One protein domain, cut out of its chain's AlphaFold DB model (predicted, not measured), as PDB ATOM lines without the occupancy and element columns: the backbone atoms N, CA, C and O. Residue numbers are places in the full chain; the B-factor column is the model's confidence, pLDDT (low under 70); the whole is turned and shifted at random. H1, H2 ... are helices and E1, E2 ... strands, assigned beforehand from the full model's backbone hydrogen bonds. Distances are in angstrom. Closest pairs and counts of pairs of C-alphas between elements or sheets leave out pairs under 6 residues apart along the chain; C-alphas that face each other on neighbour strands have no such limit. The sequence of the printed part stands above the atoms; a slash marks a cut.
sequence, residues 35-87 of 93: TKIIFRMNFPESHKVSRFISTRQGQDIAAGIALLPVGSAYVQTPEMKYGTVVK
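AT A GLANCE: This is residues 35 to 87 of the 93 residues of an uncharacterized protein of Ktedonobacter sp (UniProt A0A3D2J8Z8). A small antiparallel sheet of three strands, E1, E2 and E3, makes a wall, and two short helices, H1 and H2, are folded back on each other as a hairpin: H2 packs over the sheet, while H1 only grazes it. The printed part has 53 residues with two named helices and three named strands, in the order E1 H1 H2 E2 E3; the sheet's order is E1 E2 E3. The class is mixed, helices and strands, with under half of the residues in named elements. It is compact, with a radius of gyration of the C-alphas of 10.0 A, and rounded, spanning 28 by 23 by 16 A.

IN THESE COORDINATES: Find C-alpha 36 at (31.651, -29.677, 17.786), where E1 begins; it runs through residues 36 to 39, 9.8 A. E2, residues 72 to 76, covers 13.1 A. E3, residues 84 to 87, covers 10.0 A and ends at C-alpha 87, (33.427, -43.966, 17.385). H1 is residues 45 to 50, 8.4 A, and H2 residues 61 to 66, 8.5 A.

HOW THE PARTS SIT: Look first at E2, the inner strand. It is antiparallel to E1 at 163 degrees, with N 38 and O 74 within hydrogen-bond range at 2.8 A. With E3 it forms a hairpin at 141 degrees, N 73 and O 86 being 2.9 A apart. H2 is on the sheet at a height of 9.4 A, only just over E1, on which 3 of its C-alphas fall; it runs along the strands, at 17 degrees to E1 on the local plane. H1 is only just on the sheet, with 5 pairs of C-alphas within 10 A, and only grazes it with residues 46 to 50. The helices touch, the closest C-alphas being those of His 47 and Ala 62, 4.6 A apart; they run opposite ways at a steep tilt of 37 degrees, only just past shallow. In H1 and H2 every O i to N i+4 pair is within hydrogen-bond range.

THE WHOLE: The C-alphas farthest apart, those of Phe 43 and Glu 79, are 28.4 A apart. The printed part has no cut and no long link. Its mean pLDDT is 93.0, and no printed residue is under 70.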
ATOM      1  N   THR A  35      33.922 -26.449  15.002       92.75
ATOM      2  CA  THR A  35      33.838 -27.904  15.194       92.75
ATOM      3  C   THR A  35      33.222 -28.216  16.546       92.75
ATOM      4  O   THR A  35      33.566 -27.588  17.550       92.75
ATOM      5  N   LYS A  36      32.327 -29.204  16.578       93.94
ATOM      6  CA  LYS A  36      31.651 -29.677  17.786       93.94
ATOM      7  C   LYS A  36      31.800 -31.187  17.899       93.94
ATOM      8  O   LYS A  36      31.531 -31.906  16.941       93.94
ATOM      9  N   ILE A  37      32.231 -31.638  19.073       95.44
ATOM     10  CA  ILE A  37      32.360 -33.048  19.444       95.44
ATOM     11  C   ILE A  37      31.580 -33.214  20.744       95.44
ATOM     12  O   ILE A  37      31.983 -32.690  21.779       95.44
ATOM     13  N   ILE A  38      30.433 -33.882  20.671       94.94
ATOM     14  CA  ILE A  38      29.504 -34.037  21.790       94.94
ATOM     15  C   ILE A  38      29.442 -35.508  22.168       94.94
ATOM     16  O   ILE A  38      28.915 -36.334  21.422       94.94
ATOM     17  N   PHE A  39      29.978 -35.820  23.339       95.69
ATOM     18  CA  PHE A  39      29.857 -37.136  23.952       95.69
ATOM     19  C   PHE A  39      28.491 -37.316  24.612       95.69
ATOM     20  O   PHE A  39      27.674 -36.397  24.665       95.69
ATOM     21  N   ARG A  40      28.246 -38.520  25.134       95.31
ATOM     22  CA  ARG A  40      27.042 -38.812  25.907       95.31
ATOM     23  C   ARG A  40      26.858 -37.793  27.035       95.31
ATOM     24  O   ARG A  40      27.733 -37.630  27.880       95.31
ATOM     25  N   MET A  41      25.686 -37.169  27.072       94.00
ATOM     26  CA  MET A  41      25.245 -36.295  28.160       94.00
ATOM     27  C   MET A  41      23.846 -36.718  28.593       94.00
ATOM     28  O   MET A  41      23.036 -37.085  27.751       94.00
ATOM     29  N   ASN A  42      23.536 -36.652  29.885       93.19
ATOM     30  CA  ASN A  42      22.196 -36.971  30.378       93.19
ATOM     31  C   ASN A  42      21.253 -35.764  30.253       93.19
ATOM     32  O   ASN A  42      21.687 -34.623  30.076       93.19
ATOM     33  N   PHE A  43      19.946 -36.003  30.367       91.38
ATOM     34  CA  PHE A  43      18.966 -34.924  30.504       91.38
ATOM     35  C   PHE A  43      19.221 -34.138  31.812       91.38
ATOM     36  O   PHE A  43      19.527 -34.769  32.825       91.38
ATOM     37  N   PRO A  44      19.109 -32.792  31.831       92.56
ATOM     38  CA  PRO A  44      18.645 -31.901  30.758       92.56
ATOM     39  C   PRO A  44      19.739 -31.407  29.796       92.56
ATOM     40  O   PRO A  44      19.431 -30.719  28.822       92.56
ATOM     41  N   GLU A  45      21.009 -31.730  30.039       92.12
ATOM     42  CA  GLU A  45      22.133 -31.209  29.250       92.12
ATOM     43  C   GLU A  45      22.117 -31.698  27.798       92.12
ATOM     44  O   GLU A  45      22.395 -30.912  26.892       92.12
ATOM     45  N   SER A  46      21.685 -32.938  27.546       93.81
ATOM     46  CA  SER A  46      21.509 -33.453  26.179       93.81
ATOM     47  C   SER A  46      20.566 -32.593  25.331       93.81
ATOM     48  O   SER A  46      20.815 -32.374  24.146       93.81
ATOM     49  N   HIS A  47      19.512 -32.047  25.941       93.62
ATOM     50  CA  HIS A  47      18.553 -31.174  25.270       93.62
ATOM     51  C   HIS A  47      19.102 -29.763  25.046       93.62
ATOM     52  O   HIS A  47      18.798 -29.118  24.042       93.62
ATOM     53  N   LYS A  48      19.923 -29.254  25.970       92.19
ATOM     54  CA  LYS A  48      20.596 -27.964  25.771       92.19
ATOM     55  C   LYS A  48      21.615 -28.064  24.644       92.19
ATOM     56  O   LYS A  48      21.661 -27.188  23.782       92.19
ATOM     57  N   VAL A  49      22.408 -29.133  24.646       91.75
ATOM     58  CA  VAL A  49      23.530 -29.270  23.727       91.75
ATOM     59  C   VAL A  49      23.094 -29.674  22.310       91.75
ATOM     60  O   VAL A  49      23.749 -29.293  21.340       91.75
ATOM     61  N   SER A  50      21.957 -30.369  22.163       92.44
ATOM     62  CA  SER A  50      21.417 -30.771  20.853       92.44
ATOM     63  C   SER A  50      21.164 -29.585  19.921       92.44
ATOM     64  O   SER A  50      21.319 -29.713  18.712       92.44
ATOM     65  N   ARG A  51      20.859 -28.406  20.478       90.56
ATOM     66  CA  ARG A  51      20.640 -27.159  19.727       90.56
ATOM     67  C   ARG A  51      21.880 -26.659  18.988       90.56
ATOM     68  O   ARG A  51      21.753 -25.829  18.093       90.56
ATOM     69  N   PHE A  52      23.067 -27.135  19.362       89.50
ATOM     70  CA  PHE A  52      24.315 -26.750  18.709       89.50
ATOM     71  C   PHE A  52      24.714 -27.693  17.571       89.50
ATOM     72  O   PHE A  52      25.693 -27.396  16.892       89.50
ATOM     73  N   ILE A  53      23.989 -28.792  17.338       90.50
ATOM     74  CA  ILE A  53      24.237 -29.708  16.220       90.50
ATOM     75  C   ILE A  53      23.074 -29.663  15.239       90.50
ATOM     76  O   ILE A  53      21.906 -29.731  15.609       90.50
ATOM     77  N   SER A  54      23.410 -29.580  13.957       90.56
ATOM     78  CA  SER A  54      22.441 -29.687  12.869       90.56
ATOM     79  C   SER A  54      22.267 -31.142  12.466       90.56
ATOM     80  O   SER A  54      23.255 -31.843  12.255       90.56
ATOM     81  N   THR A  55      21.032 -31.603  12.293       87.31
ATOM     82  CA  THR A  55      20.735 -32.975  11.850       87.31
ATOM     83  C   THR A  55      19.616 -32.997  10.819       87.31
ATOM     84  O   THR A  55      19.059 -31.962  10.445       87.31
ATOM     85  N   ARG A  56      19.327 -34.187  10.287       86.94
ATOM     86  CA  ARG A  56      18.213 -34.374   9.355       86.94
ATOM     87  C   ARG A  56      16.889 -34.166  10.094       86.94
ATOM     88  O   ARG A  56      16.767 -34.527  11.263       86.94
ATOM     89  N   GLN A  57      15.895 -33.613   9.398       83.00
ATOM     90  CA  GLN A  57      14.550 -33.449   9.954       83.00
ATOM     91  C   GLN A  57      13.998 -34.784  10.478       83.00
ATOM     92  O   GLN A  57      14.218 -35.834   9.876       83.00
ATOM     93  N   GLY A  58      13.283 -34.718  11.603       81.94
ATOM     94  CA  GLY A  58      12.647 -35.874  12.237       81.94
ATOM     95  C   GLY A  58      13.535 -36.676  13.192       81.94
ATOM     96  O   GLY A  58      13.052 -37.644  13.769       81.94
ATOM     97  N   GLN A  59      14.802 -36.298  13.397       85.94
ATOM     98  CA  GLN A  59      15.659 -36.953  14.392       85.94
ATOM     99  C   GLN A  59      15.586 -36.259  15.758       85.94
ATOM    100  O   GLN A  59      15.853 -35.062  15.862       85.94
ATOM    101  N   ASP A  60      15.302 -37.026  16.815       91.31
ATOM    102  CA  ASP A  60      15.447 -36.560  18.197       91.31
ATOM    103  C   ASP A  60      16.909 -36.676  18.647       91.31
ATOM    104  O   ASP A  60      17.398 -37.719  19.090       91.31
ATOM    105  N   ILE A  61      17.625 -35.566  18.508       93.75
ATOM    106  CA  ILE A  61      19.053 -35.489  18.818       93.75
ATOM    107  C   ILE A  61      19.310 -35.443  20.314       93.75
ATOM    108  O   ILE A  61      20.329 -35.959  20.765       93.75
ATOM    109  N   ALA A  62      18.388 -34.882  21.096       94.50
ATOM    110  CA  ALA A  62      18.527 -34.861  22.546       94.50
ATOM    111  C   ALA A  62      18.465 -36.288  23.109       94.50
ATOM    112  O   ALA A  62      19.317 -36.666  23.923       94.50
ATOM    113  N   ALA A  63      17.519 -37.101  22.624       94.88
ATOM    114  CA  ALA A  63      17.457 -38.524  22.945       94.88
ATOM    115  C   ALA A  63      18.685 -39.276  22.410       94.88
ATOM    116  O   ALA A  63      19.310 -40.043  23.144       94.88
ATOM    117  N   GLY A  64      19.085 -39.003  21.164       94.62
ATOM    118  CA  GLY A  64      20.265 -39.612  20.550       94.62
ATOM    119  C   GLY A  64      21.555 -39.377  21.343       94.62
ATOM    120  O   GLY A  64      22.321 -40.314  21.547       94.62
ATOM    121  N   ILE A  65      21.785 -38.155  21.833       95.38
ATOM    122  CA  ILE A  65      22.947 -37.807  22.666       95.38
ATOM    123  C   ILE A  65      22.898 -38.534  24.015       95.38
ATOM    124  O   ILE A  65      23.921 -39.041  24.473       95.38
ATOM    125  N   ALA A  66      21.724 -38.622  24.644       95.56
ATOM    126  CA  ALA A  66      21.569 -39.293  25.938       95.56
ATOM    127  C   ALA A  66      21.828 -40.806  25.880       95.56
ATOM    128  O   ALA A  66      22.284 -41.403  26.862       95.56
ATOM    129  N   LEU A  67      21.577 -41.406  24.716       96.06
ATOM    130  CA  LEU A  67      21.740 -42.833  24.448       96.06
ATOM    131  C   LEU A  67      23.067 -43.185  23.759       96.06
ATOM    132  O   LEU A  67      23.272 -44.350  23.415       96.06
ATOM    133  N   LEU A  68      23.975 -42.223  23.564       96.25
ATOM    134  CA  LEU A  68      25.277 -42.500  22.956       96.25
ATOM    135  C   LEU A  68      26.043 -43.577  23.747       96.25
ATOM    136  O   LEU A  68      26.185 -43.457  24.968       96.25
ATOM    137  N   PRO A  69      26.601 -44.599  23.072       95.31
ATOM    138  CA  PRO A  69      27.519 -45.534  23.706       95.31
ATOM    139  C   PRO A  69      28.784 -44.835  24.216       95.31
ATOM    140  O   PRO A  69      29.213 -43.809  23.682       95.31
ATOM    141  N   VAL A  70      29.425 -45.432  25.222       91.75
ATOM    142  CA  VAL A  70      30.752 -44.997  25.685       91.75
ATOM    143  C   VAL A  70      31.738 -45.036  24.513       91.75
ATOM    144  O   VAL A  70      31.697 -45.941  23.680       91.75
ATOM    145  N   GLY A  71      32.592 -44.015  24.415       93.69
ATOM    146  CA  GLY A  71      33.534 -43.876  23.305       93.69
ATOM    147  C   GLY A  71      32.878 -43.498  21.972       93.69
ATOM    148  O   GLY A  71      33.525 -43.603  20.939       93.69
ATOM    149  N   SER A  72      31.615 -43.067  21.963       96.44
ATOM    150  CA  SER A  72      30.962 -42.490  20.781       96.44
ATOM    151  C   SER A  72      30.635 -41.015  21.004       96.44
ATOM    152  O   SER A  72      30.356 -40.589  22.127       96.44
ATOM    153  N   ALA A  73      30.655 -40.236  19.927       96.69
ATOM    154  CA  ALA A  73      30.313 -38.820  19.955       96.69
ATOM    155  C   ALA A  73      29.567 -38.412  18.689       96.69
ATOM    156  O   ALA A  73      29.833 -38.936  17.608       96.69
ATOM    157  N   TYR A  74      28.684 -37.426  18.804       95.94
ATOM    158  CA  TYR A  74      28.262 -36.657  17.641       95.94
ATOM    159  C   TYR A  74      29.362 -35.669  17.266       95.94
ATOM    160  O   TYR A  74      29.789 -34.863  18.093       95.94
ATOM    161  N   VAL A  75      29.798 -35.716  16.012       95.81
ATOM    162  CA  VAL A  75      30.814 -34.822  15.459       95.81
ATOM    163  C   VAL A  75      30.210 -34.016  14.321       95.81
ATOM    164  O   VAL A  75      29.579 -34.575  13.421       95.81
ATOM    165  N   GLN A  76      30.414 -32.702  14.357       95.38
ATOM    166  CA  GLN A  76      30.111 -31.804  13.248       95.38
ATOM    167  C   GLN A  76      31.272 -30.826  13.061       95.38
ATOM    168  O   GLN A  76      31.593 -30.060  13.968       95.38
ATOM    169  N   THR A  77      31.908 -30.862  11.893       94.50
ATOM    170  CA  THR A  77      32.913 -29.879  11.462       94.50
ATOM    171  C   THR A  77      32.243 -28.769  10.635       94.50
ATOM    172  O   THR A  77      31.099 -28.947  10.206       94.50
ATOM    173  N   PRO A  78      32.926 -27.641  10.353       91.25
ATOM    174  CA  PRO A  78      32.357 -26.559   9.543       91.25
ATOM    175  C   PRO A  78      31.913 -26.974   8.134       91.25
ATOM    176  O   PRO A  78      31.022 -26.351   7.566       91.25
ATOM    177  N   GLU A  79      32.527 -28.014   7.569       93.44
ATOM    178  CA  GLU A  79      32.226 -28.517   6.222       93.44
ATOM    179  C   GLU A  79      31.058 -29.516   6.214       93.44
ATOM    180  O   GLU A  79      30.492 -29.830   5.165       93.44
ATOM    181  N   MET A  80      30.658 -30.017   7.386       93.88
ATOM    182  CA  MET A  80      29.574 -30.985   7.517       93.88
ATOM    183  C   MET A  80      28.218 -30.285   7.595       93.88
ATOM    184  O   MET A  80      27.931 -29.531   8.528       93.88
ATOM    185  N   LYS A  81      27.320 -30.638   6.669       92.69
ATOM    186  CA  LYS A  81      25.920 -30.183   6.700       92.69
ATOM    187  C   LYS A  81      25.162 -30.692   7.933       92.69
ATOM    188  O   LYS A  81      24.303 -29.993   8.460       92.69
ATOM    189  N   TYR A  82      25.468 -31.913   8.367       94.12
ATOM    190  CA  TYR A  82      24.822 -32.564   9.501       94.12
ATOM    191  C   TYR A  82      25.858 -33.250  10.384       94.12
ATOM    192  O   TYR A  82      26.805 -33.846   9.869       94.12
ATOM    193  N   GLY A  83      25.647 -33.208  11.696       93.44
ATOM    194  CA  GLY A  83      26.419 -33.997  12.645       93.44
ATOM    195  C   GLY A  83      26.234 -35.495  12.414       93.44
ATOM    196  O   GLY A  83      25.158 -35.955  12.031       93.44
ATOM    197  N   THR A  84      27.297 -36.258  12.638       94.38
ATOM    198  CA  THR A  84      27.318 -37.720  12.490       94.38
ATOM    199  C   THR A  84      27.879 -38.359  13.750       94.38
ATOM    200  O   THR A  84      28.754 -37.789  14.396       94.38
ATOM    201  N   VAL A  85      27.383 -39.545  14.105       95.38
ATOM    202  CA  VAL A  85      27.940 -40.327  15.211       95.38
ATOM    203  C   VAL A  85      29.242 -40.986  14.763       95.38
ATOM    204  O   VAL A  85      29.264 -41.731  13.784       95.38
ATOM    205  N   VAL A  86      30.316 -40.732  15.501       96.06
ATOM    206  CA  VAL A  86      31.652 -41.293  15.285       96.06
ATOM    207  C   VAL A  86      32.060 -42.090  16.522       96.06
ATOM    208  O   VAL A  86      31.717 -41.722  17.648       96.06
ATOM    209  N   LYS A  87      32.795 -43.186  16.313       96.25
ATOM    210  CA  LYS A  87      33.427 -43.966  17.385       96.25
ATOM    211  C   LYS A  87      34.875 -43.524  17.561       96.25
ATOM    212  O   LYS A  87      35.599 -43.382  16.578       96.25
TER     213      LYS A  87